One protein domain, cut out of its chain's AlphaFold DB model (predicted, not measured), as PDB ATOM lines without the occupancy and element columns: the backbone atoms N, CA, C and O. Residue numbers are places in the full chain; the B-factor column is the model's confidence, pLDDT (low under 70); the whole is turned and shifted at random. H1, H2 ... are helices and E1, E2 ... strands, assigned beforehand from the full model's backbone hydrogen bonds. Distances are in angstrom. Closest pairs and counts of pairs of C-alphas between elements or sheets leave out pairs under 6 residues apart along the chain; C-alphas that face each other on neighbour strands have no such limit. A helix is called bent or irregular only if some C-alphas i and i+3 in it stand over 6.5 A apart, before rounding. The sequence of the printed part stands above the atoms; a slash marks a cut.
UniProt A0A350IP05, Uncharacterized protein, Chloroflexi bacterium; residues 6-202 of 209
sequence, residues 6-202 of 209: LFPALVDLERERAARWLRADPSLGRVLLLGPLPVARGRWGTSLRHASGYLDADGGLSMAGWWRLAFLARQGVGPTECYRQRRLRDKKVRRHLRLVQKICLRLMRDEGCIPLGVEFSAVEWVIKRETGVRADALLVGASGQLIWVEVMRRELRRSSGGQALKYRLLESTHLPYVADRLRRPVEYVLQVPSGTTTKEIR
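This is residues 6 to 202 of the 209 residues of an uncharacterized protein of Chloroflexi bacterium (UniProt A0A350IP05). A twisted sheet of five strands makes the core, with H5 over one face, arm H7b of the bent helix H7 over the other, and H1 running across the strands at the E1 end. Beyond edge strand E1 lie H3, H4 and a long loop, residues 35 to 62. The printed part has 197 residues with seven named helices and five named strands, in the order H1 H2 H3 H4 H5 E1 H6 E2 E3 H7 E4 E5; the mixed sheet has the order E1, E2, E3, E4, E5, and the class is mixed, helices and strands. It is compact, with a radius of gyration of the C-alphas of 17.1 A and spans of 46 by 39 by 29 A.

Begin with the hub, H1, residues 6 to 24; its residues 18 to 23 touch H2, residues 26 to 34, in a helical hairpin, closest at the C-alphas of Leu 22 and Gly 29, 4.6 A. H3, residues 63 to 74, and H4, residues 79 to 87, are each close to H2 but not clearly touching, at 7.9 A between C-alphas 28 and 65 and 7.3 A between C-alphas 32 and 81. In the sheet, E1, residues 114 to 118, is antiparallel to E2, residues 137 to 140, with N 116 and O 138 at 2.9 A. E2 and E3, residues 146 to 151, form a hairpin, with N 147 and O 139 at 2.8 A. E3 is parallel to E4, residues 186 to 192, with N 148 and O 187 at 2.8 A, and E4 forms a hairpin with E5, residues 195 to 201, with N 188 and O 199 at 2.8 A. H5, residues 91 to 111, lies over E2 and E3 at a height over the sheet of 7.4 A; it is irregular, C-alphas 92 and 95 being 8.4 A apart. H7, residues 161 to 182, was assigned as one helix by its hydrogen bonds but is bent, C-alphas 172 and 175 being 7.1 A apart; arm H7a, residues 161 to 172, only grazes the sheet, while arm H7b, residues 175 to 182, lies over E4 on the opposite face from H5. E3, H7 and E4 make a strand-helix-strand unit, two parallel neighbour strands with a helix between, its crossover right-handed. H6, residues 122 to 131, touches H1, closest at the C-alphas of Val 11 and Val 123, 6.2 A. Every O i to N i+4 pair is within hydrogen-bond range in H1, H2, H3, H4, H6, H7a and H7b, and 14 of 17 in H5.

Find C-alpha 6 at (183.933, 175.817, 170.416); from there H1 runs 26.8 A. H5 measures 30.7 A and E4 19.0 A; E5, 19.6 A, ends at C-alpha 201, (204.242, 173.514, 167.669).

The C-alphas farthest apart, of Leu 6 and Trp 44, are 50.8 A apart. The printed part has no cut; H2 to H3 is a long link, and residues 157 to 162 stand free. The mean pLDDT of the printed part is 73.5, and residues 35 to 95 are among those under 70.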
ATOM      1  N   LEU A   6     184.464 175.737 171.784       66.69
ATOM      2  CA  LEU A   6     183.933 175.817 170.416       66.69
ATOM      3  C   LEU A   6     185.017 175.706 169.341       66.69
ATOM      4  O   LEU A   6     184.732 175.301 168.216       66.69
ATOM      5  N   PHE A   7     186.256 176.063 169.670       77.38
ATOM      6  CA  PHE A   7     187.303 176.201 168.666       77.38
ATOM      7  C   PHE A   7     187.867 174.859 168.166       77.38
ATOM      8  O   PHE A   7     187.928 174.678 166.947       77.38
ATOM      9  N   PRO A   8     188.176 173.873 169.034       83.31
ATOM     10  CA  PRO A   8     188.546 172.532 168.575       83.31
ATOM     11  C   PRO A   8     187.401 171.855 167.804       83.31
ATOM     12  O   PRO A   8     187.623 171.287 166.736       83.31
ATOM     13  N   ALA A   9     186.162 171.998 168.292       86.50
ATOM     14  CA  ALA A   9     184.973 171.434 167.652       86.50
ATOM     15  C   ALA A   9     184.726 172.011 166.246       86.50
ATOM     16  O   ALA A   9     184.304 171.288 165.343       86.50
ATOM     17  N   LEU A  10     185.029 173.298 166.029       87.00
ATOM     18  CA  LEU A  10     184.934 173.928 164.712       87.00
ATOM     19  C   LEU A  10     185.919 173.315 163.707       87.00
ATOM     20  O   LEU A  10     185.546 173.101 162.553       87.00
ATOM     21  N   VAL A  11     187.153 173.011 164.133       89.75
ATOM     22  CA  VAL A  11     188.145 172.339 163.276       89.75
ATOM     23  C   VAL A  11     187.631 170.974 162.836       89.75
ATOM     24  O   VAL A  11     187.692 170.651 161.649       89.75
ATOM     25  N   ASP A  12     187.079 170.196 163.765       90.75
ATOM     26  CA  ASP A  12     186.569 168.858 163.465       90.75
ATOM     27  C   ASP A  12     185.344 168.907 162.543       90.75
ATOM     28  O   ASP A  12     185.283 168.162 161.560       90.75
ATOM     29  N   LEU A  13     184.422 169.843 162.786       88.75
ATOM     30  CA  LEU A  13     183.245 170.063 161.947       88.75
ATOM     31  C   LEU A  13     183.628 170.485 160.524       88.75
ATOM     32  O   LEU A  13     183.091 169.953 159.547       88.75
ATOM     33  N   GLU A  14     184.568 171.423 160.374       87.69
ATOM     34  CA  GLU A  14     185.051 171.835 159.056       87.69
ATOM     35  C   GLU A  14     185.798 170.711 158.338       87.69
ATOM     36  O   GLU A  14     185.576 170.510 157.139       87.69
ATOM     37  N   ARG A  15     186.624 169.943 159.057       91.94
ATOM     38  CA  ARG A  15     187.317 168.774 158.508       91.94
ATOM     39  C   ARG A  15     186.323 167.748 157.986       91.94
ATOM     40  O   ARG A  15     186.463 167.281 156.860       91.94
ATOM     41  N   GLU A  16     185.312 167.398 158.776       88.12
ATOM     42  CA  GLU A  16     184.303 166.418 158.381       88.12
ATOM     43  C   GLU A  16     183.495 166.904 157.174       88.12
ATOM     44  O   GLU A  16     183.235 166.144 156.236       88.12
ATOM     45  N   ARG A  17     183.126 168.187 157.162       83.81
ATOM     46  CA  ARG A  17     182.459 168.825 156.026       83.81
ATOM     47  C   ARG A  17     183.314 168.735 154.762       83.81
ATOM     48  O   ARG A  17     182.823 168.273 153.734       83.81
ATOM     49  N   ALA A  18     184.589 169.112 154.834       84.62
ATOM     50  CA  ALA A  18     185.535 169.012 153.724       84.62
ATOM     51  C   ALA A  18     185.722 167.560 153.252       84.62
ATOM     52  O   ALA A  18     185.706 167.285 152.051       84.62
ATOM     53  N   ALA A  19     185.816 166.609 154.184       86.00
ATOM     54  CA  ALA A  19     185.927 165.188 153.876       86.00
ATOM     55  C   ALA A  19     184.692 164.660 153.130       86.00
ATOM     56  O   ALA A  19     184.830 163.892 152.181       86.00
ATOM     57  N   ARG A  20     183.483 165.092 153.522       78.50
ATOM     58  CA  ARG A  20     182.236 164.737 152.827       78.50
ATOM     59  C   ARG A  20     182.232 165.227 151.381       78.50
ATOM     60  O   ARG A  20     181.895 164.446 150.497       78.50
ATOM     61  N   TRP A  21     182.679 166.459 151.132       73.25
ATOM     62  CA  TRP A  21     182.843 166.980 149.769       73.25
ATOM     63  C   TRP A  21     183.796 166.129 148.935       73.25
ATOM     64  O   TRP A  21     183.449 165.725 147.829       73.25
ATOM     65  N   LEU A  22     184.976 165.836 149.482       78.25
ATOM     66  CA  LEU A  22     186.008 165.068 148.787       78.25
ATOM     67  C   LEU A  22     185.586 163.619 148.512       78.25
ATOM     68  O   LEU A  22     185.960 163.084 147.475       78.25
ATOM     69  N   ARG A  23     184.808 162.991 149.406       76.94
ATOM     70  CA  ARG A  23     184.251 161.646 149.183       76.94
ATOM     71  C   ARG A  23     183.131 161.636 148.145       76.94
ATOM     72  O   ARG A  23     183.055 160.694 147.369       76.94
ATOM     73  N   ALA A  24     182.268 162.654 148.145       67.06
ATOM     74  CA  ALA A  24     181.140 162.734 147.217       67.06
ATOM     75  C   ALA A  24     181.593 163.022 145.776       67.06
ATOM     76  O   ALA A  24     181.075 162.424 144.839       67.06
ATOM     77  N   ASP A  25     182.554 163.932 145.605       66.12
ATOM     78  CA  ASP A  25     183.188 164.232 144.320       66.12
ATOM     79  C   ASP A  25     184.597 164.805 144.573       66.12
ATOM     80  O   ASP A  25     184.734 165.977 144.945       66.12
ATOM     81  N   PRO A  26     185.668 164.016 144.368       70.94
ATOM     82  CA  PRO A  26     187.033 164.471 144.618       70.94
ATOM     83  C   PRO A  26     187.440 165.697 143.792       70.94
ATOM     84  O   PRO A  26     188.186 166.550 144.279       70.94
ATOM     85  N   SER A  27     186.974 165.803 142.546       65.56
ATOM     86  CA  SER A  27     187.327 166.906 141.648       65.56
ATOM     87  C   SER A  27     186.636 168.193 142.079       65.56
ATOM     88  O   SER A  27     187.292 169.218 142.280       65.56
ATOM     89  N   LEU A  28     185.318 168.142 142.275       65.94
ATOM     90  CA  LEU A  28     184.530 169.291 142.708       65.94
ATOM     91  C   LEU A  28     184.883 169.714 144.140       65.94
ATOM     92  O   LEU A  28     185.022 170.907 144.409       65.94
ATOM     93  N   GLY A  29     185.096 168.753 145.042       73.44
ATOM     94  CA  GLY A  29     185.526 169.000 146.416       73.44
ATOM     95  C   GLY A  29     186.864 169.735 146.478       73.44
ATOM     96  O   GLY A  29     187.002 170.709 147.216       73.44
ATOM     97  N   ARG A  30     187.835 169.361 145.634       76.19
ATOM     98  CA  ARG A  30     189.103 170.099 145.522       76.19
ATOM     99  C   ARG A  30     188.898 171.531 145.037       76.19
ATOM    100  O   ARG A  30     189.500 172.438 145.601       76.19
ATOM    101  N   VAL A  31     188.035 171.754 144.046       71.06
ATOM    102  CA  VAL A  31     187.755 173.108 143.537       71.06
ATOM    103  C   VAL A  31     187.059 173.976 144.593       71.06
ATOM    104  O   VAL A  31     187.371 175.157 144.726       71.06
ATOM    105  N   LEU A  32     186.166 173.394 145.393       70.81
ATOM    106  CA  LEU A  32     185.495 174.068 146.511       70.81
ATOM    107  C   LEU A  32     186.450 174.484 147.635       70.81
ATOM    108  O   LEU A  32     186.324 175.575 148.203       70.81
ATOM    109  N   LEU A  33     187.384 173.600 147.985       76.12
ATOM    110  CA  LEU A  33     188.276 173.780 149.131       76.12
ATOM    111  C   LEU A  33     189.522 174.599 148.777       76.12
ATOM    112  O   LEU A  33     189.989 175.392 149.591       76.12
ATOM    113  N   LEU A  34     190.044 174.442 147.559       72.38
ATOM    114  CA  LEU A  34     191.301 175.051 147.118       72.38
ATOM    115  C   LEU A  34     191.110 176.194 146.109       72.38
ATOM    116  O   LEU A  34     192.066 176.907 145.804       72.38
ATOM    117  N   GLY A  35     189.904 176.364 145.563       64.81
ATOM    118  CA  GLY A  35     189.655 177.205 144.395       64.81
ATOM    119  C   GLY A  35     189.979 176.501 143.062       64.81
ATOM    120  O   GLY A  35     190.348 175.327 143.047       64.81
ATOM    121  N   PRO A  36     189.859 177.201 141.918       57.69
ATOM    122  CA  PRO A  36     190.131 176.684 140.586       57.69
ATOM    123  C   PRO A  36     191.582 176.223 140.515       57.69
ATOM    124  O   PRO A  36     192.498 176.980 140.855       57.69
ATOM    125  N   LEU A  37     191.780 174.977 140.097       54.00
ATOM    126  CA  LEU A  37     193.096 174.361 140.036       54.00
ATOM    127  C   LEU A  37     193.732 174.579 138.654       54.00
ATOM    128  O   LEU A  37     193.030 174.600 137.644       54.00
ATOM    129  N   PRO A  38     195.065 174.733 138.576       49.47
ATOM    130  CA  PRO A  38     195.754 174.805 137.295       49.47
ATOM    131  C   PRO A  38     195.596 173.491 136.514       49.47
ATOM    132  O   PRO A  38     195.808 172.412 137.066       49.47
ATOM    133  N   VAL A  39     195.268 173.591 135.223       48.31
ATOM    134  CA  VAL A  39     195.117 172.434 134.328       48.31
ATOM    135  C   VAL A  39     196.451 171.706 134.154       48.31
ATOM    136  O   VAL A  39     197.485 172.341 133.923       48.31
ATOM    137  N   ALA A  40     196.429 170.374 134.212       42.91
ATOM    138  CA  ALA A  40     197.544 169.564 133.745       42.91
ATOM    139  C   ALA A  40     197.666 169.726 132.219       42.91
ATOM    140  O   ALA A  40     196.793 169.308 131.460       42.91
ATOM    141  N   ARG A  41     198.741 170.369 131.753       42.78
ATOM    142  CA  ARG A  41     199.053 170.410 130.320       42.78
ATOM    143  C   ARG A  41     199.612 169.052 129.914       42.78
ATOM    144  O   ARG A  41     200.597 168.599 130.493       42.78
ATOM    145  N   GLY A  42     198.980 168.411 128.937       41.00
ATOM    146  CA  GLY A  42     199.515 167.221 128.295       41.00
ATOM    147  C   GLY A  42     200.817 167.528 127.553       41.00
ATOM    148  O   GLY A  42     201.164 168.688 127.312       41.00
ATOM    149  N   ARG A  43     201.526 166.467 127.150       38.91
ATOM    150  CA  ARG A  43     202.837 166.519 126.470       38.91
ATOM    151  C   ARG A  43     202.847 167.362 125.180       38.91
ATOM    152  O   ARG A  43     203.910 167.771 124.736       38.91
ATOM    153  N   TRP A  44     201.670 167.659 124.628       44.75
ATOM    154  CA  TRP A  44     201.461 168.378 123.367       44.75
ATOM    155  C   TRP A  44     200.810 169.758 123.540       44.75
ATOM    156  O   TRP A  44     200.253 170.307 122.598       44.75
ATOM    157  N   GLY A  45     200.815 170.319 124.754       35.72
ATOM    158  CA  GLY A  45     200.206 171.629 125.021       35.72
ATOM    159  C   GLY A  45     198.674 171.621 125.072       35.72
ATOM    160  O   GLY A  45     198.074 172.644 125.390       35.72
ATOM    161  N   THR A  46     198.036 170.472 124.844       33.28
ATOM    162  CA  THR A  46     196.608 170.289 125.087       33.28
ATOM    163  C   THR A  46     196.346 170.286 126.591       33.28
ATOM    164  O   THR A  46     196.914 169.498 127.349       33.28
ATOM    165  N   SER A  47     195.497 171.205 127.046       43.09
ATOM    166  CA  SER A  47     194.872 171.123 128.366       43.09
ATOM    167  C   SER A  47     194.186 169.761 128.472       43.09
ATOM    168  O   SER A  47     193.237 169.501 127.731       43.09
ATOM    169  N   LEU A  48     194.672 168.871 129.345       41.50
ATOM    170  CA  LEU A  48     193.979 167.614 129.607       41.50
ATOM    171  C   LEU A  48     192.620 167.988 130.200       41.50
ATOM    172  O   LEU A  48     192.545 168.497 131.319       41.50
ATOM    173  N   ARG A  49     191.543 167.784 129.431       38.19
ATOM    174  CA  ARG A  49     190.182 167.843 129.965       38.19
ATOM    175  C   ARG A  49     190.126 166.847 131.121       38.19
ATOM    176  O   ARG A  49     190.239 165.644 130.899       38.19
ATOM    177  N   HIS A  50     189.982 167.333 132.349       42.00
ATOM    178  CA  HIS A  50     189.660 166.449 133.462       42.00
ATOM    179  C   HIS A  50     188.274 165.843 133.205       42.00
ATOM    180  O   HIS A  50     187.337 166.555 132.852       42.00
ATOM    181  N   ALA A  51     188.163 164.524 133.373       35.50
ATOM    182  CA  ALA A  51     186.992 163.713 133.025       35.50
ATOM    183  C   ALA A  51     185.687 164.081 133.766       35.50
ATOM    184  O   ALA A  51     184.615 163.611 133.405       35.50
ATOM    185  N   SER A  52     185.741 164.946 134.776       44.75
ATOM    186  CA  SER A  52     184.562 165.513 135.431       44.75
ATOM    187  C   SER A  52     184.249 166.869 134.792       44.75
ATOM    188  O   SER A  52     184.944 167.842 135.092       44.75
ATOM    189  N   GLY A  53     183.240 166.935 133.912       47.38
ATOM    190  CA  GLY A  53     182.847 168.078 133.059       47.38
ATOM    191  C   GLY A  53     182.413 169.380 133.758       47.38
ATOM    192  O   GLY A  53     181.527 170.080 133.278       47.38
ATOM    193  N   TYR A  54     183.025 169.714 134.889       54.62
ATOM    194  CA  TYR A  54     182.782 170.906 135.691       54.62
ATOM    195  C   TYR A  54     183.868 171.970 135.528       54.62
ATOM    196  O   TYR A  54     183.629 173.111 135.919       54.62
ATOM    197  N   LEU A  55     185.006 171.651 134.903       50.81
ATOM    198  CA  LEU A  55     186.075 172.600 134.588       50.81
ATOM    199  C   LEU A  55     186.168 172.846 133.074       50.81
ATOM    200  O   LEU A  55     185.987 171.924 132.281       50.81
ATOM    201  N   ASP A  56     186.426 174.092 132.681       54.47
ATOM    202  CA  ASP A  56     186.693 174.485 131.297       54.47
ATOM    203  C   ASP A  56     188.167 174.251 130.904       54.47
ATOM    204  O   ASP A  56     188.994 173.792 131.698       54.47
ATOM    205  N   ALA A  57     188.500 174.551 129.644       48.34
ATOM    206  CA  ALA A  57     189.839 174.349 129.086       48.34
ATOM    207  C   ALA A  57     190.936 175.209 129.750       48.34
ATOM    208  O   ALA A  57     192.119 174.867 129.645       48.34
ATOM    209  N   ASP A  58     190.554 176.278 130.454       47.09
ATOM    210  CA  ASP A  58     191.441 177.199 131.169       47.09
ATOM    211  C   ASP A  58     191.552 176.871 132.670       47.09
ATOM    212  O   ASP A  58     192.272 177.551 133.414       47.09
ATOM    213  N   GLY A  59     190.868 175.817 133.130       43.38
ATOM    214  CA  GLY A  59     190.804 175.433 134.541       43.38
ATOM    215  C   GLY A  59     189.875 176.324 135.364       43.38
ATOM    216  O   GLY A  59     189.904 176.278 136.594       43.38
ATOM    217  N   GLY A  60     189.060 177.144 134.699       48.47
ATOM    218  CA  GLY A  60     187.901 177.789 135.293       48.47
ATOM    219  C   GLY A  60     186.780 176.779 135.508       48.47
ATOM    220  O   GLY A  60     186.768 175.694 134.933       48.47
ATOM    221  N   LEU A  61     185.823 177.112 136.367       54.97
ATOM    222  CA  LEU A  61     184.583 176.348 136.440       54.97
ATOM    223  C   LEU A  61     183.770 176.609 135.173       54.97
ATOM    224  O   LEU A  61     183.448 177.755 134.863       54.97
ATOM    225  N   SER A  62     183.395 175.535 134.483       59.91
ATOM    226  CA  SER A  62     182.388 175.588 133.425       59.91
ATOM    227  C   SER A  62     181.053 176.089 133.987       59.91
ATOM    228  O   SER A  62     180.811 176.032 135.196       59.91
ATOM    229  N   MET A  63     180.130 176.515 133.123       52.03
ATOM    230  CA  MET A  63     178.773 176.875 133.555       52.03
ATOM    231  C   MET A  63     178.072 175.736 134.307       52.03
ATOM    232  O   MET A  63     177.394 175.999 135.294       52.03
ATOM    233  N   ALA A  64     178.291 174.478 133.912       52.09
ATOM    234  CA  ALA A  64     177.787 173.314 134.639       52.09
ATOM    235  C   ALA A  64     178.423 173.187 136.036       52.09
ATOM    236  O   ALA A  64     177.732 172.888 137.007       52.09
ATOM    237  N   GLY A  65     179.723 173.478 136.158       61.44
ATOM    238  CA  GLY A  65     180.427 173.549 137.440       61.44
ATOM    239  C   GLY A  65     179.897 174.666 138.337       61.44
ATOM    240  O   GLY A  65     179.646 174.438 139.518       61.44
ATOM    241  N   TRP A  66     179.642 175.851 137.780       56.81
ATOM    242  CA  TRP A  66     179.033 176.967 138.505       56.81
ATOM    243  C   TRP A  66     177.597 176.686 138.932       56.81
ATOM    244  O   TRP A  66     177.243 177.001 140.063       56.81
ATOM    245  N   TRP A  67     176.786 176.071 138.073       50.12
ATOM    246  CA  TRP A  67     175.427 175.655 138.416       50.12
ATOM    247  C   TRP A  67     175.418 174.580 139.491       50.12
ATOM    248  O   TRP A  67     174.628 174.673 140.422       50.12
ATOM    249  N   ARG A  68     176.332 173.606 139.423       56.84
ATOM    250  CA  ARG A  68     176.497 172.591 140.466       56.84
ATOM    251  C   ARG A  68     176.885 173.243 141.789       56.84
ATOM    252  O   ARG A  68     176.252 172.961 142.797       56.84
ATOM    253  N   LEU A  69     177.848 174.162 141.778       58.31
ATOM    254  CA  LEU A  69     178.247 174.932 142.958       58.31
ATOM    255  C   LEU A  69     177.123 175.797 143.516       58.31
ATOM    256  O   LEU A  69     176.933 175.818 144.722       58.31
ATOM    257  N   ALA A  70     176.372 176.494 142.665       50.75
ATOM    258  CA  ALA A  70     175.256 177.339 143.074       50.75
ATOM    259  C   ALA A  70     174.079 176.508 143.602       50.75
ATOM    260  O   ALA A  70     173.462 176.881 144.593       50.75
ATOM    261  N   PHE A  71     173.788 175.363 142.978       49.62
ATOM    262  CA  PHE A  71     172.780 174.409 143.435       49.62
ATOM    263  C   PHE A  71     173.141 173.861 144.813       49.62
ATOM    264  O   PHE A  71     172.363 173.986 145.753       49.62
ATOM    265  N   LEU A  72     174.364 173.347 144.950       50.94
ATOM    266  CA  LEU A  72     174.922 172.925 146.228       50.94
ATOM    267  C   LEU A  72     174.907 174.070 147.238       50.94
ATOM    268  O   LEU A  72     174.609 173.848 148.409       50.94
ATOM    269  N   ALA A  73     175.139 175.301 146.775       48.53
ATOM    270  CA  ALA A  73     175.127 176.452 147.647       48.53
ATOM    271  C   ALA A  73     173.776 176.822 148.218       48.53
ATOM    272  O   ALA A  73     173.666 177.122 149.407       48.53
ATOM    273  N   ARG A  74     172.738 176.669 147.408       42.50
ATOM    274  CA  ARG A  74     171.350 176.800 147.842       42.50
ATOM    275  C   ARG A  74     170.877 175.620 148.699       42.50
ATOM    276  O   ARG A  74     169.812 175.728 149.291       42.50
ATOM    277  N   GLN A  75     171.666 174.547 148.815       48.88
ATOM    278  CA  GLN A  75     171.419 173.411 149.713       48.88
ATOM    279  C   GLN A  75     172.282 173.417 150.990       48.88
ATOM    280  O   GLN A  75     172.364 172.402 151.677       48.88
ATOM    281  N   GLY A  76     172.899 174.552 151.345       42.41
ATOM    282  CA  GLY A  76     173.579 174.709 152.641       42.41
ATOM    283  C   GLY A  76     175.054 175.087 152.560       42.41
ATOM    284  O   GLY A  76     175.835 174.732 153.442       42.41
ATOM    285  N   VAL A  77     175.466 175.809 151.521       49.25
ATOM    286  CA  VAL A  77     176.802 176.401 151.508       49.25
ATOM    287  C   VAL A  77     176.744 177.759 152.194       49.25
ATOM    288  O   VAL A  77     175.917 178.612 151.871       49.25
ATOM    289  N   GLY A  78     177.620 177.937 153.174       52.94
ATOM    290  CA  GLY A  78     177.621 179.105 154.034       52.94
ATOM    291  C   GLY A  78     178.268 180.336 153.387       52.94
ATOM    292  O   GLY A  78     178.735 180.319 152.245       52.94
ATOM    293  N   PRO A  79     178.360 181.436 154.148       55.12
ATOM    294  CA  PRO A  79     179.008 182.675 153.713       55.12
ATOM    295  C   PRO A  79     180.455 182.494 153.214       55.12
ATOM    296  O   PRO A  79     180.914 183.254 152.356       55.12
ATOM    297  N   THR A  80     181.161 181.479 153.723       56.00
ATOM    298  CA  THR A  80     182.557 181.134 153.413       56.00
ATOM    299  C   THR A  80     182.775 180.841 151.936       56.00
ATOM    300  O   THR A  80     183.653 181.422 151.296       56.00
ATOM    301  N   GLU A  81     181.973 179.971 151.346       56.59
ATOM    302  CA  GLU A  81     182.173 179.587 149.952       56.59
ATOM    303  C   GLU A  81     181.600 180.638 148.988       56.59
ATOM    304  O   GLU A  81     182.171 180.846 147.917       56.59
ATOM    305  N   CYS A  82     180.552 181.376 149.383       57.25
ATOM    306  CA  CYS A  82     180.088 182.565 148.655       57.25
ATOM    307  C   CYS A  82     181.194 183.632 148.566       57.25
ATOM    308  O   CYS A  82     181.365 184.309 147.548       57.25
ATOM    309  N   TYR A  83     181.989 183.789 149.628       61.12
ATOM    310  CA  TYR A  83     183.170 184.648 149.616       61.12
ATOM    311  C   TYR A  83     184.262 184.121 148.675       61.12
ATOM    312  O   TYR A  83     184.756 184.886 147.840       61.12
ATOM    313  N   ARG A  84     184.587 182.820 148.742       56.00
ATOM    314  CA  ARG A  84     185.549 182.179 147.826       56.00
ATOM    315  C   ARG A  84     185.133 182.379 146.368       56.00
ATOM    316  O   ARG A  84     185.935 182.857 145.576       56.00
ATOM    317  N   GLN A  85     183.865 182.151 146.019       54.19
ATOM    318  CA  GLN A  85     183.338 182.389 144.669       54.19
ATOM    319  C   GLN A  85     183.648 183.800 144.140       54.19
ATOM    320  O   GLN A  85     184.049 183.950 142.984       54.19
ATOM    321  N   ARG A  86     183.467 184.839 144.965       58.38
ATOM    322  CA  ARG A  86     183.707 186.234 144.556       58.38
ATOM    323  C   ARG A  86     185.188 186.523 144.318       58.38
ATOM    324  O   ARG A  86     185.525 187.134 143.309       58.38
ATOM    325  N   ARG A  87     186.071 186.034 145.198       54.12
ATOM    326  CA  ARG A  87     187.539 186.170 145.079       54.12
ATOM    327  C   ARG A  87     188.084 185.554 143.791       54.12
ATOM    328  O   ARG A  87     189.000 186.096 143.184       54.12
ATOM    329  N   LEU A  88     187.497 184.445 143.351       49.31
ATOM    330  CA  LEU A  88     187.956 183.691 142.181       49.31
ATOM    331  C   LEU A  88     187.678 184.380 140.838       49.31
ATOM    332  O   LEU A  88     188.212 183.957 139.813       49.31
ATOM    333  N   ARG A  89     186.889 185.461 140.832       48.53
ATOM    334  CA  ARG A  89     186.690 186.317 139.655       48.53
ATOM    335  C   ARG A  89     187.834 187.323 139.444       48.53
ATOM    336  O   ARG A  89     187.907 187.926 138.375       48.53
ATOM    337  N   ASP A  90     188.752 187.481 140.404       51.88
ATOM    338  CA  ASP A  90     189.880 188.417 140.306       51.88
ATOM    339  C   ASP A  90     191.112 187.783 139.623       51.88
ATOM    340  O   ASP A  90     191.687 186.787 140.072       51.88
ATOM    341  N   LYS A  91     191.556 188.374 138.504       49.09
ATOM    342  CA  LYS A  91     192.666 187.862 137.685       49.09
ATOM    343  C   LYS A  91     194.063 188.121 138.287       49.09
ATOM    344  O   LYS A  91     195.007 187.447 137.867       49.09
ATOM    345  N   LYS A  92     194.236 189.043 139.249       52.06
ATOM    346  CA  LYS A  92     195.566 189.497 139.730       52.06
ATOM    347  C   LYS A  92     196.225 188.589 140.787       52.06
ATOM    348  O   LYS A  92     197.429 188.687 141.017       52.06
ATOM    349  N   VAL A  93     195.494 187.634 141.371       55.66
ATOM    350  CA  VAL A  93     195.926 186.822 142.539       55.66
ATOM    351  C   VAL A  93     196.517 185.445 142.149       55.66
ATOM    352  O   VAL A  93     196.694 184.550 142.965       55.66
ATOM    353  N   ARG A  94     196.875 185.215 140.880       59.81
ATOM    354  CA  ARG A  94     197.070 183.839 140.368       59.81
ATOM    355  C   ARG A  94     198.370 183.130 140.773       59.81
ATOM    356  O   ARG A  94     198.358 181.912 140.911       59.81
ATOM    357  N   ARG A  95     199.510 183.819 140.935       65.94
ATOM    358  CA  ARG A  95     200.811 183.128 141.142       65.94
ATOM    359  C   ARG A  95     201.033 182.641 142.578       65.94
ATOM    360  O   ARG A  95     201.549 181.544 142.746       65.94
ATOM    361  N   HIS A  96     200.648 183.438 143.581       74.38
ATOM    362  CA  HIS A  96     200.721 183.034 144.998       74.38
ATOM    363  C   HIS A  96     199.775 181.873 145.262       74.38
ATOM    364  O   HIS A  96     200.203 180.807 145.684       74.38
ATOM    365  N   LEU A  97     198.517 182.063 144.866       71.94
ATOM    366  CA  LEU A  97     197.464 181.075 145.016       71.94
ATOM    367  C   LEU A  97     197.853 179.726 144.402       71.94
ATOM    368  O   LEU A  97     197.718 178.701 145.055       71.94
ATOM    369  N   ARG A  98     198.438 179.713 143.197       73.44
ATOM    370  CA  ARG A  98     198.925 178.475 142.562       73.44
ATOM    371  C   ARG A  98     200.012 177.761 143.362       73.44
ATOM    372  O   ARG A  98     200.063 176.537 143.328       73.44
ATOM    373  N   LEU A  99     200.912 178.493 144.019       77.56
ATOM    374  CA  LEU A  99     201.949 177.881 144.856       77.56
ATOM    375  C   LEU A  99     201.327 177.256 146.103       77.56
ATOM    376  O   LEU A  99     201.595 176.092 146.385       77.56
ATOM    377  N   VAL A 100     200.433 177.987 146.771       82.62
ATOM    378  CA  VAL A 100     199.689 177.488 147.934       82.62
ATOM    379  C   VAL A 100     198.877 176.242 147.562       82.62
ATOM    380  O   VAL A 100     199.005 175.206 148.203       82.62
ATOM    381  N   GLN A 101     198.130 176.284 146.455       77.62
ATOM    382  CA  GLN A 101     197.358 175.145 145.944       77.62
ATOM    383  C   GLN A 101     198.234 173.921 145.652       77.62
ATOM    384  O   GLN A 101     197.838 172.802 145.972       77.62
ATOM    385  N   LYS A 102     199.424 174.106 145.061       81.69
ATOM    386  CA  LYS A 102     200.367 173.003 144.814       81.69
ATOM    387  C   LYS A 102     200.837 172.352 146.113       81.69
ATOM    388  O   LYS A 102     200.906 171.128 146.166       81.69
ATOM    389  N   ILE A 103     201.131 173.151 147.139       86.56
ATOM    390  CA  ILE A 103     201.510 172.643 148.464       86.56
ATOM    391  C   ILE A 103     200.346 171.859 149.066       86.56
ATOM    392  O   ILE A 103     200.540 170.712 149.448       86.56
ATOM    393  N   CYS A 104     199.129 172.414 149.061       87.56
ATOM    394  CA  CYS A 104     197.954 171.713 149.576       87.56
ATOM    395  C   CYS A 104     197.722 170.378 148.859       87.56
ATOM    396  O   CYS A 104     197.525 169.365 149.514       87.56
ATOM    397  N   LEU A 105     197.795 170.347 147.524       84.62
ATOM    398  CA  LEU A 105     197.631 169.110 146.750       84.62
ATOM    399  C   LEU A 105     198.706 168.066 147.072       84.62
ATOM    400  O   LEU A 105     198.392 166.879 147.121       84.62
ATOM    401  N   ARG A 106     199.953 168.499 147.295       86.88
ATOM    402  CA  ARG A 106     201.043 167.621 147.736       86.88
ATOM    403  C   ARG A 106     200.731 167.027 149.110       86.88
ATOM    404  O   ARG A 106     200.692 165.812 149.223       86.88
ATOM    405  N   LEU A 107     200.414 167.862 150.102       89.44
ATOM    406  CA  LEU A 107     200.067 167.429 151.465       89.44
ATOM    407  C   LEU A 107     198.849 166.485 151.485       89.44
ATOM    408  O   LEU A 107     198.809 165.513 152.231       89.44
ATOM    409  N   MET A 108     197.856 166.726 150.625       89.50
ATOM    410  CA  MET A 108     196.711 165.822 150.467       89.50
ATOM    411  C   MET A 108     197.120 164.444 149.938       89.50
ATOM    412  O   MET A 108     196.598 163.433 150.397       89.50
ATOM    413  N   ARG A 109     197.998 164.404 148.929       85.94
ATOM    414  CA  ARG A 109     198.400 163.164 148.253       85.94
ATOM    415  C   ARG A 109     199.397 162.359 149.081       85.94
ATOM    416  O   ARG A 109     199.263 161.144 149.149       85.94
ATOM    417  N   ASP A 110     200.378 163.039 149.658       86.94
ATOM    418  CA  ASP A 110     201.543 162.410 150.276       86.94
ATOM    419  C   ASP A 110     201.291 162.123 151.769       86.94
ATOM    420  O   ASP A 110     201.788 161.133 152.293       86.94
ATOM    421  N   GLU A 111     200.468 162.941 152.439       89.25
ATOM    422  CA  GLU A 111     200.261 162.886 153.898       89.25
ATOM    423  C   GLU A 111     198.781 162.714 154.297       89.25
ATOM    424  O   GLU A 111     198.433 162.708 155.478       89.25
ATOM    425  N   GLY A 112     197.873 162.584 153.323       89.94
ATOM    426  CA  GLY A 112     196.443 162.375 153.581       89.94
ATOM    427  C   GLY A 112     195.733 163.577 154.217       89.94
ATOM    428  O   GLY A 112     194.674 163.422 154.826       89.94
ATOM    429  N   CYS A 113     196.303 164.777 154.093       93.88
ATOM    430  CA  CYS A 113     195.756 165.982 154.711       93.88
ATOM    431  C   CYS A 113     194.410 166.390 154.098       93.88
ATOM    432  O   CYS A 113     194.185 166.245 152.896       93.88
ATOM    433  N   ILE A 114     193.532 166.989 154.903       92.81
ATOM    434  CA  ILE A 114     192.234 167.508 154.453       92.81
ATOM    435  C   ILE A 114     192.271 169.039 154.492       92.81
ATOM    436  O   ILE A 114     192.397 169.607 155.577       92.81
ATOM    437  N   PRO A 115     192.151 169.742 153.353       90.50
ATOM    438  CA  PRO A 115     192.152 171.195 153.348       90.50
ATOM    439  C   PRO A 115     190.853 171.743 153.938       90.50
ATOM    440  O   PRO A 115     189.761 171.353 153.527       90.50
ATOM    441  N   LEU A 116     190.977 172.695 154.860       85.94
ATOM    442  CA  LEU A 116     189.849 173.478 155.370       85.94
ATOM    443  C   LEU A 116     189.552 174.656 154.435       85.94
ATOM    444  O   LEU A 116     188.399 175.048 154.236       85.94
ATOM    445  N   GLY A 117     190.597 175.196 153.809       72.19
ATOM    446  CA  GLY A 117     190.505 176.275 152.837       72.19
ATOM    447  C   GLY A 117     191.860 176.841 152.435       72.19
ATOM    448  O   GLY A 117     192.827 176.770 153.194       72.19
ATOM    449  N   VAL A 118     191.907 177.445 151.249       69.50
ATOM    450  CA  VAL A 118     192.994 178.336 150.817       69.50
ATOM    451  C   VAL A 118     192.513 179.784 150.944       69.50
ATOM    452  O   VAL A 118     191.433 180.114 150.454       69.50
ATOM    453  N   GLU A 119     193.294 180.635 151.616       63.78
ATOM    454  CA  GLU A 119     193.034 182.053 151.948       63.78
ATOM    455  C   GLU A 119     191.779 182.400 152.773       63.78
ATOM    456  O   GLU A 119     191.625 183.571 153.158       63.78
ATOM    457  N   PHE A 120     190.837 181.468 152.936       68.19
ATOM    458  CA  PHE A 120     189.651 181.654 153.764       68.19
ATOM    459  C   PHE A 120     189.053 180.317 154.226       68.19
ATOM    460  O   PHE A 120     188.712 179.490 153.381       68.19
ATOM    461  N   SER A 121     188.805 180.143 155.525       76.56
ATOM    462  CA  SER A 121     187.939 179.124 156.157       76.56
ATOM    463  C   SER A 121     187.234 179.728 157.385       76.56
ATOM    464  O   SER A 121     187.578 180.837 157.800       76.56
ATOM    465  N   ALA A 122     186.241 179.051 157.971       78.62
ATOM    466  CA  ALA A 122     185.619 179.530 159.210       78.62
ATOM    467  C   ALA A 122     186.597 179.436 160.396       78.62
ATOM    468  O   ALA A 122     186.680 180.375 161.186       78.62
ATOM    469  N   VAL A 123     187.406 178.373 160.467       84.94
ATOM    470  CA  VAL A 123     188.520 178.237 161.422       84.94
ATOM    471  C   VAL A 123     189.489 179.409 161.285       84.94
ATOM    472  O   VAL A 123     189.804 180.070 162.269       84.94
ATOM    473  N   GLU A 124     189.919 179.726 160.064       84.25
ATOM    474  CA  GLU A 124     190.803 180.865 159.799       84.25
ATOM    475  C   GLU A 124     190.167 182.203 160.179       84.25
ATOM    476  O   GLU A 124     190.861 183.097 160.657       84.25
ATOM    477  N   TRP A 125     188.855 182.362 159.993       82.56
ATOM    478  CA  TRP A 125     188.145 183.570 160.408       82.56
ATOM    479  C   TRP A 125     188.181 183.753 161.929       82.56
ATOM    480  O   TRP A 125     188.451 184.860 162.400       82.56
ATOM    481  N   VAL A 126     187.981 182.672 162.690       84.25
ATOM    482  CA  VAL A 126     188.115 182.684 164.155       84.25
ATOM    483  C   VAL A 126     189.559 182.976 164.564       84.25
ATOM    484  O   VAL A 126     189.781 183.912 165.330       84.25
ATOM    485  N   ILE A 127     190.543 182.272 163.982       85.94
ATOM    486  CA  ILE A 127     191.978 182.530 164.209       85.94
ATOM    487  C   ILE A 127     192.289 184.008 163.983       85.94
ATOM    488  O   ILE A 127     192.889 184.653 164.840       85.94
ATOM    489  N   LYS A 128     191.871 184.562 162.843       85.12
ATOM    490  CA  LYS A 128     192.152 185.950 162.477       85.12
ATOM    491  C   LYS A 128     191.502 186.938 163.438       85.12
ATOM    492  O   LYS A 128     192.103 187.967 163.731       85.12
ATOM    493  N   ARG A 129     190.291 186.648 163.922       84.19
ATOM    494  CA  ARG A 129     189.598 187.496 164.897       84.19
ATOM    495  C   ARG A 129     190.313 187.510 166.249       84.19
ATOM    496  O   ARG A 129     190.370 188.567 166.862       84.19
ATOM    497  N   GLU A 130     190.849 186.373 166.692       84.62
ATOM    498  CA  GLU A 130     191.561 186.281 167.976       84.62
ATOM    499  C   GLU A 130     193.008 186.790 167.900       84.62
ATOM    500  O   GLU A 130     193.490 187.429 168.827       84.62
ATOM    501  N   THR A 131     193.714 186.517 166.802       83.06
ATOM    502  CA  THR A 131     195.175 186.714 166.717       83.06
ATOM    503  C   THR A 131     195.605 187.845 165.788       83.06
ATOM    504  O   THR A 131     196.776 188.221 165.775       83.06
ATOM    505  N   GLY A 132     194.696 188.361 164.957       82.88
ATOM    506  CA  GLY A 132     195.005 189.329 163.903       82.88
ATOM    507  C   GLY A 132     195.764 188.751 162.701       82.88
ATOM    508  O   GLY A 132     195.915 189.446 161.693       82.88
ATOM    509  N   VAL A 133     196.207 187.489 162.755       85.12
ATOM    510  CA  VAL A 133     196.996 186.850 161.692       85.12
ATOM    511  C   VAL A 133     196.188 185.845 160.881       85.12
ATOM    512  O   VAL A 133     195.155 185.334 161.305       85.12
ATOM    513  N   ARG A 134     196.654 185.594 159.658       84.81
ATOM    514  CA  ARG A 134     195.956 184.779 158.670       84.81
ATOM    515  C   ARG A 134     196.943 183.887 157.932       84.81
ATOM    516  O   ARG A 134     197.923 184.418 157.409       84.81
ATOM    517  N   ALA A 135     196.634 182.596 157.863       89.31
ATOM    518  CA  ALA A 135     197.381 181.628 157.071       89.31
ATOM    519  C   ALA A 135     197.178 181.849 155.564       89.31
ATOM    520  O   ALA A 135     196.163 182.405 155.134       89.31
ATOM    521  N   ASP A 136     198.104 181.358 154.741       87.94
ATOM    522  CA  ASP A 136     197.852 181.241 153.301       87.94
ATOM    523  C   ASP A 136     196.920 180.057 152.999       87.94
ATOM    524  O   ASP A 136     196.076 180.139 152.102       87.94
ATOM    525  N   ALA A 137     197.038 178.971 153.766       90.69
ATOM    526  CA  ALA A 137     196.080 177.872 153.780       90.69
ATOM    527  C   ALA A 137     196.080 177.139 155.122       90.69
ATOM    528  O   ALA A 137     197.085 177.121 155.836       90.69
ATOM    529  N   LEU A 138     194.950 176.496 155.419       93.44
ATOM    530  CA  LEU A 138     194.795 175.595 156.555       93.44
ATOM    531  C   LEU A 138     194.370 174.211 156.078       93.44
ATOM    532  O   LEU A 138     193.457 174.070 155.255       93.44
ATOM    533  N   LEU A 139     195.006 173.188 156.637       95.69
ATOM    534  CA  LEU A 139     194.625 171.792 156.475       95.69
ATOM    535  C   LEU A 139     194.555 171.116 157.844       95.69
ATOM    536  O   LEU A 139     195.021 171.660 158.838       95.69
ATOM    537  N   VAL A 140     193.983 169.920 157.889       95.88
ATOM    538  CA  VAL A 140     194.063 169.033 159.049       95.88
ATOM    539  C   VAL A 140     194.783 167.764 158.627       95.88
ATOM    540  O   VAL A 140     194.392 167.135 157.640       95.88
ATOM    541  N   GLY A 141     195.839 167.416 159.360       94.69
ATOM    542  CA  GLY A 141     196.602 166.193 159.142       94.69
ATOM    543  C   GLY A 141     195.805 164.944 159.517       94.69
ATOM    544  O   GLY A 141     194.775 165.018 160.196       94.69
ATOM    545  N   ALA A 142     196.286 163.774 159.095       88.75
ATOM    546  CA  ALA A 142     195.637 162.497 159.397       88.75
ATOM    547  C   ALA A 142     195.486 162.255 160.914       88.75
ATOM    548  O   ALA A 142     194.442 161.776 161.359       88.75
ATOM    549  N   SER A 143     196.478 162.672 161.708       87.19
ATOM    550  CA  SER A 143     196.474 162.622 163.178       87.19
ATOM    551  C   SER A 143     195.689 163.757 163.858       87.19
ATOM    552  O   SER A 143     195.668 163.841 165.081       87.19
ATOM    553  N   GLY A 144     195.002 164.615 163.097       88.62
ATOM    554  CA  GLY A 144     194.091 165.635 163.632       88.62
ATOM    555  C   GLY A 144     194.736 166.976 164.004       88.62
ATOM    556  O   GLY A 144     194.011 167.902 164.384       88.62
ATOM    557  N   GLN A 145     196.056 167.115 163.859       93.19
ATOM    558  CA  GLN A 145     196.771 168.384 164.009       93.19
ATOM    559  C   GLN A 145     196.358 169.388 162.930       93.19
ATOM    560  O   GLN A 145     196.078 169.015 161.786       93.19
ATOM    561  N   LEU A 146     196.340 170.672 163.287       94.88
ATOM    562  CA  LEU A 146     196.126 171.735 162.310       94.88
ATOM    563  C   LEU A 146     197.437 171.982 161.558       94.88
ATOM    564  O   LEU A 146     198.471 172.193 162.178       94.88
ATOM    565  N   ILE A 147     197.393 171.998 160.234       96.31
ATOM    566  CA  ILE A 147     198.540 172.322 159.389       96.31
ATOM    567  C   ILE A 147     198.381 173.759 158.905       96.31
ATOM    568  O   ILE A 147     197.441 174.083 158.169       96.31
ATOM    569  N   TRP A 148     199.304 174.615 159.326       95.56
ATOM    570  CA  TRP A 148     199.381 176.017 158.950       95.56
ATOM    571  C   TRP A 148     200.378 176.202 157.813       95.56
ATOM    572  O   TRP A 148     201.577 176.007 158.001       95.56
ATOM    573  N   VAL A 149     199.906 176.643 156.648       94.31
ATOM    574  CA  VAL A 149     200.763 176.865 155.476       94.31
ATOM    575  C   VAL A 149     201.012 178.355 155.260       94.31
ATOM    576  O   VAL A 149     200.076 179.153 155.209       94.31
ATOM    577  N   GLU A 150     202.279 178.716 155.057       92.62
ATOM    578  CA  GLU A 150     202.718 180.033 154.582       92.62
ATOM    579  C   GLU A 150     203.647 179.893 153.373       92.62
ATOM    580  O   GLU A 150     204.498 179.003 153.311       92.62
ATOM    581  N   VAL A 151     203.528 180.816 152.419       88.00
ATOM    582  CA  VAL A 151     204.390 180.889 151.239       88.00
ATOM    583  C   VAL A 151     205.083 182.243 151.174       88.00
ATOM    584  O   VAL A 151     204.467 183.299 151.032       88.00
ATOM    585  N   MET A 152     206.410 182.215 151.168       84.38
ATOM    586  CA  MET A 152     207.249 183.377 150.919       84.38
ATOM    587  C   MET A 152     207.813 183.346 149.504       84.38
ATOM    588  O   MET A 152     208.414 182.375 149.051       84.38
ATOM    589  N   ARG A 153     207.677 184.470 148.798       73.81
ATOM    590  CA  ARG A 153     208.250 184.641 147.452       73.81
ATOM    591  C   ARG A 153     209.735 185.012 147.461       73.81
ATOM    592  O   ARG A 153     210.367 184.987 146.409       73.81
ATOM    593  N   ARG A 154     210.267 185.435 148.608       72.19
ATOM    594  CA  ARG A 154     211.653 185.883 148.798       72.19
ATOM    595  C   ARG A 154     212.200 185.255 150.070       72.19
ATOM    596  O   ARG A 154     211.437 184.978 150.988       72.19
ATOM    597  N   GLU A 155     213.512 185.057 150.107       73.81
ATOM    598  CA  GLU A 155     214.206 184.586 151.305       73.81
ATOM    599  C   GLU A 155     213.974 185.519 152.494       73.81
ATOM    600  O   GLU A 155     213.903 186.742 152.330       73.81
ATOM    601  N   LEU A 156     213.914 184.957 153.703       66.19
ATOM    602  CA  LEU A 156     213.656 185.725 154.925       66.19
ATOM    603  C   LEU A 156     214.756 186.775 155.168       66.19
ATOM    604  O   LEU A 156     214.455 187.920 155.492       66.19
ATOM    605  N   ARG A 157     216.018 186.429 154.862       65.88
ATOM    606  CA  ARG A 157     217.181 187.344 154.904       65.88
ATOM    607  C   ARG A 157     217.096 188.512 153.911       65.88
ATOM    608  O   ARG A 157     217.778 189.511 154.088       65.88
ATOM    609  N   ARG A 158     216.296 188.370 152.849       63.16
ATOM    610  CA  ARG A 158     216.081 189.382 151.794       63.16
ATOM    611  C   ARG A 158     214.686 190.013 151.873       63.16
ATOM    612  O   ARG A 158     214.267 190.710 150.948       63.16
ATOM    613  N   SER A 159     213.938 189.708 152.930       63.75
ATOM    614  CA  SER A 159     212.599 190.236 153.166       63.75
ATOM    615  C   SER A 159     212.691 191.559 153.923       63.75
ATOM    616  O   SER A 159     213.672 191.821 154.614       63.75
ATOM    617  N   SER A 160     211.676 192.415 153.789       68.81
ATOM    618  CA  SER A 160     211.633 193.663 154.556       68.81
ATOM    619  C   SER A 160     211.587 193.372 156.063       68.81
ATOM    620  O   SER A 160     211.087 192.320 156.480       68.81
ATOM    621  N   GLY A 161     212.053 194.311 156.895       71.75
ATOM    622  CA  GLY A 161     212.058 194.143 158.357       71.75
ATOM    623  C   GLY A 161     210.688 193.754 158.930       71.75
ATOM    624  O   GLY A 161     210.608 192.875 159.786       71.75
ATOM    625  N   GLY A 162     209.604 194.314 158.382       74.31
ATOM    626  CA  GLY A 162     208.233 193.974 158.780       74.31
ATOM    627  C   GLY A 162     207.820 192.538 158.438       74.31
ATOM    628  O   GLY A 162     207.130 191.894 159.223       74.31
ATOM    629  N   GLN A 163     208.277 191.988 157.311       73.00
ATOM    630  CA  GLN A 163     207.960 190.610 156.932       73.00
ATOM    631  C   GLN A 163     208.746 189.604 157.785       73.00
ATOM    632  O   GLN A 163     208.171 188.633 158.267       73.00
ATOM    633  N   ALA A 164     210.028 189.867 158.058       77.06
ATOM    634  CA  ALA A 164     210.816 189.051 158.984       77.06
ATOM    635  C   ALA A 164     210.286 189.119 160.430       77.06
ATOM    636  O   ALA A 164     210.353 188.135 161.166       77.06
ATOM    637  N   LEU A 165     209.745 190.268 160.851       81.12
ATOM    638  CA  LEU A 165     209.069 190.409 162.142       81.12
ATOM    639  C   LEU A 165     207.754 189.616 162.189       81.12
ATOM    640  O   LEU A 165     207.539 188.901 163.163       81.12
ATOM    641  N   LYS A 166     206.925 189.662 161.129       85.00
ATOM    642  CA  LYS A 166     205.691 188.857 161.019       85.00
ATOM    643  C   LYS A 166     205.976 187.381 161.288       85.00
ATOM    644  O   LYS A 166     205.308 186.789 162.122       85.00
ATOM    645  N   TYR A 167     206.946 186.791 160.588       84.06
ATOM    646  CA  TYR A 167     207.232 185.359 160.721       84.06
ATOM    647  C   TYR A 167     207.811 184.995 162.090       84.06
ATOM    648  O   TYR A 167     207.419 183.981 162.657       84.06
ATOM    649  N   ARG A 168     208.650 185.864 162.674       83.88
ATOM    650  CA  ARG A 168     209.113 185.678 164.057       83.88
ATOM    651  C   ARG A 168     207.953 185.664 165.051       83.88
ATOM    652  O   ARG A 168     207.862 184.721 165.822       83.88
ATOM    653  N   LEU A 169     207.056 186.651 164.992       86.88
ATOM    654  CA  LEU A 169     205.879 186.725 165.871       86.88
ATOM    655  C   LEU A 169     204.888 185.583 165.621       86.88
ATOM    656  O   LEU A 169     204.261 185.084 166.556       86.88
ATOM    657  N   LEU A 170     204.753 185.151 164.364       89.94
ATOM    658  CA  LEU A 170     203.942 183.994 164.004       89.94
ATOM    659  C   LEU A 170     204.435 182.755 164.758       89.94
ATOM    660  O   LEU A 170     203.646 182.115 165.446       89.94
ATOM    661  N   GLU A 171     205.735 182.472 164.702       88.94
ATOM    662  CA  GLU A 171     206.325 181.316 165.380       88.94
ATOM    663  C   GLU A 171     206.403 181.452 166.903       88.94
ATOM    664  O   GLU A 171     206.147 180.476 167.604       88.94
ATOM    665  N   SER A 172     206.780 182.621 167.429       87.44
ATOM    666  CA  SER A 172     207.024 182.800 168.867       87.44
ATOM    667  C   SER A 172     205.754 183.002 169.683       87.44
ATOM    668  O   SER A 172     205.766 182.763 170.886       87.44
ATOM    669  N   THR A 173     204.681 183.492 169.055       89.81
ATOM    670  CA  THR A 173     203.524 184.028 169.782       89.81
ATOM    671  C   THR A 173     202.214 183.476 169.241       89.81
ATOM    672  O   THR A 173     201.457 182.851 169.979       89.81
ATOM    673  N   HIS A 174     201.933 183.669 167.951       91.50
ATOM    674  CA  HIS A 174     200.604 183.366 167.417       91.50
ATOM    675  C   HIS A 174     200.339 181.867 167.279       91.50
ATOM    676  O   HIS A 174     199.278 181.404 167.686       91.50
ATOM    677  N   LEU A 175     201.276 181.096 166.727       93.44
ATOM    678  CA  LEU A 175     201.085 179.658 166.549       93.44
ATOM    679  C   LEU A 175     201.059 178.893 167.884       93.44
ATOM    680  O   LEU A 175     200.183 178.042 168.023       93.44
ATOM    681  N   PRO A 176     201.906 179.206 168.891       93.25
ATOM    682  CA  PRO A 176     201.755 178.646 170.234       93.25
ATOM    683  C   PRO A 176     200.393 178.957 170.860       93.25
ATOM    684  O   PRO A 176     199.750 178.056 171.393       93.25
ATOM    685  N   TYR A 177     199.910 180.200 170.730       90.44
ATOM    686  CA  TYR A 177     198.570 180.576 171.186       90.44
ATOM    687  C   TYR A 177     197.481 179.756 170.478       90.44
ATOM    688  O   TYR A 177     196.593 179.214 171.129       90.44
ATOM    689  N   VAL A 178     197.559 179.606 169.151       91.06
ATOM    690  CA  VAL A 178     196.595 178.802 168.380       91.06
ATOM    691  C   VAL A 178     196.638 177.331 168.803       91.06
ATOM    692  O   VAL A 178     195.581 176.738 169.003       91.06
ATOM    693  N   ALA A 179     197.826 176.746 168.982       92.19
ATOM    694  CA  ALA A 179     197.976 175.363 169.435       92.19
ATOM    695  C   ALA A 179     197.352 175.148 170.821       92.19
ATOM    696  O   ALA A 179     196.622 174.176 171.032       92.19
ATOM    697  N   ASP A 180     197.576 176.082 171.750       90.25
ATOM    698  CA  ASP A 180     196.985 176.018 173.085       90.25
ATOM    699  C   ASP A 180     195.457 176.146 173.054       90.25
ATOM    700  O   ASP A 180     194.744 175.310 173.611       90.25
ATOM    701  N   ARG A 181     194.932 177.123 172.309       87.88
ATOM    702  CA  ARG A 181     193.484 177.334 172.161       87.88
ATOM    703  C   ARG A 181     192.776 176.161 171.491       87.88
ATOM    704  O   ARG A 181     191.641 175.850 171.846       87.88
ATOM    705  N   LEU A 182     193.430 175.501 170.538       87.12
ATOM    706  CA  LEU A 182     192.894 174.309 169.885       87.12
ATOM    707  C   LEU A 182     193.085 173.037 170.723       87.12
ATOM    708  O   LEU A 182     192.461 172.018 170.415       87.12
ATOM    709  N   ARG A 183     193.934 173.074 171.763       89.19
ATOM    710  CA  ARG A 183     194.359 171.904 172.551       89.19
ATOM    711  C   ARG A 183     194.871 170.760 171.668       89.19
ATOM    712  O   ARG A 183     194.668 169.585 171.966       89.19
ATOM    713  N   ARG A 184     195.523 171.100 170.555       90.12
ATOM    714  CA  ARG A 184     196.112 170.150 169.600       90.12
ATOM    715  C   ARG A 184     197.349 170.762 168.945       90.12
ATOM    716  O   ARG A 184     197.437 171.989 168.867       90.12
ATOM    717  N   PRO A 185     198.301 169.938 168.478       93.19
ATOM    718  CA  PRO A 185     199.477 170.444 167.790       93.19
ATOM    719  C   PRO A 185     199.105 171.260 166.551       93.19
ATOM    720  O   PRO A 185     198.100 170.995 165.878       93.19
ATOM    721  N   VAL A 186     199.950 172.240 166.253       95.12
ATOM    722  CA  VAL A 186     199.956 172.962 164.986       95.12
ATOM    723  C   VAL A 186     201.250 172.624 164.270       95.12
ATOM    724  O   VAL A 186     202.339 172.874 164.780       95.12
ATOM    725  N   GLU A 187     201.140 172.063 163.078       96.12
ATOM    726  CA  GLU A 187     202.279 171.862 162.198       96.12
ATOM    727  C   GLU A 187     202.419 173.078 161.283       96.12
ATOM    728  O   GLU A 187     201.524 173.406 160.505       96.12
ATOM    729  N   TYR A 188     203.539 173.777 161.398       95.56
ATOM    730  CA  TYR A 188     203.846 174.947 160.602       95.56
ATOM    731  C   TYR A 188     204.674 174.568 159.379       95.56
ATOM    732  O   TYR A 188     205.821 174.143 159.509       95.56
ATOM    733  N   VAL A 189     204.101 174.764 158.192       94.69
ATOM    734  CA  VAL A 189     204.737 174.521 156.896       94.69
ATOM    735  C   VAL A 189     205.036 175.860 156.230       94.69
ATOM    736  O   VAL A 189     204.136 176.572 155.776       94.69
ATOM    737  N   LEU A 190     206.320 176.186 156.120       92.62
ATOM    738  CA  LEU A 190     206.801 177.392 155.461       92.62
ATOM    739  C   LEU A 190     207.501 177.034 154.149       92.62
ATOM    740  O   LEU A 190     208.553 176.394 154.136       92.62
ATOM    741  N   GLN A 191     206.945 177.493 153.029       90.94
ATOM    742  CA  GLN A 191     207.614 177.433 151.733       90.94
ATOM    743  C   GLN A 191     208.380 178.730 151.473       90.94
ATOM    744  O   GLN A 191     207.780 179.795 151.342       90.94
ATOM    745  N   VAL A 192     209.692 178.620 151.284       88.38
ATOM    746  CA  VAL A 192     210.570 179.693 150.796       88.38
ATOM    747  C   VAL A 192     211.164 179.302 149.430       88.38
ATOM    748  O   VAL A 192     210.982 178.162 148.990       88.38
ATOM    749  N   PRO A 193     211.854 180.206 148.704       84.38
ATOM    750  CA  PRO A 193     212.491 179.854 147.433       84.38
ATOM    751  C   PRO A 193     213.523 178.720 147.534       84.38
ATOM    752  O   PRO A 193     213.593 177.900 146.623       84.38
ATOM    753  N   SER A 194     214.291 178.660 148.626       84.88
ATOM    754  CA  SER A 194     215.308 177.626 148.875       84.88
ATOM    755  C   SER A 194     214.757 176.258 149.282       84.88
ATOM    756  O   SER A 194     215.483 175.271 149.188       84.88
ATOM    757  N   GLY A 195     213.493 176.158 149.706       87.69
ATOM    758  CA  GLY A 195     212.917 174.885 150.137       87.69
ATOM    759  C   GLY A 195     211.655 175.009 150.987       87.69
ATOM    760  O   GLY A 195     211.102 176.094 151.175       87.69
ATOM    761  N   THR A 196     211.180 173.866 151.482       90.62
ATOM    762  CA  THR A 196     210.091 173.782 152.465       90.62
ATOM    763  C   THR A 196     210.692 173.491 153.838       90.62
ATOM    764  O   THR A 196     211.524 172.598 153.958       90.62
ATOM    765  N   THR A 197     210.266 174.222 154.864       91.69
ATOM    766  CA  THR A 197     210.559 173.907 156.270       91.69
ATOM    767  C   THR A 197     209.266 173.518 156.970       91.69
ATOM    768  O   THR A 197     208.242 174.169 156.756       91.69
ATOM    769  N   THR A 198     209.327 172.489 157.812       92.62
ATOM    770  CA  THR A 198     208.201 172.030 158.630       92.62
ATOM    771  C   THR A 198     208.606 172.047 160.099       92.62
ATOM    772  O   THR A 198     209.723 171.653 160.436       92.62
ATOM    773  N   LYS A 199     207.716 172.517 160.974       93.75
ATOM    774  CA  LYS A 199     207.947 172.602 162.419       93.75
ATOM    775  C   LYS A 199     206.680 172.253 163.186       93.75
ATOM    776  O   LYS A 199     205.632 172.832 162.931       93.75
ATOM    777  N   GLU A 200     206.781 171.352 164.156       93.94
ATOM    778  CA  GLU A 200     205.681 171.063 165.078       93.94
ATOM    779  C   GLU A 200     205.670 172.076 166.233       93.94
ATOM    780  O   GLU A 200     206.704 172.364 166.838       93.94
ATOM    781  N   ILE A 201     204.490 172.608 166.549       93.56
ATOM    782  CA  ILE A 201     204.242 173.514 167.669       93.56
ATOM    783  C   ILE A 201     203.184 172.863 168.550       93.56
ATOM    784  O   ILE A 201     202.038 172.669 168.142       93.56
ATOM    785  N   ARG A 202     203.582 172.489 169.763       91.00
ATOM    786  CA  ARG A 202     202.704 171.803 170.712       91.00
ATOM    787  C   ARG A 202     201.943 172.811 171.573       91.00
ATOM    788  O   ARG A 202     202.468 173.897 171.826       91.00
TER     789      ARG A 202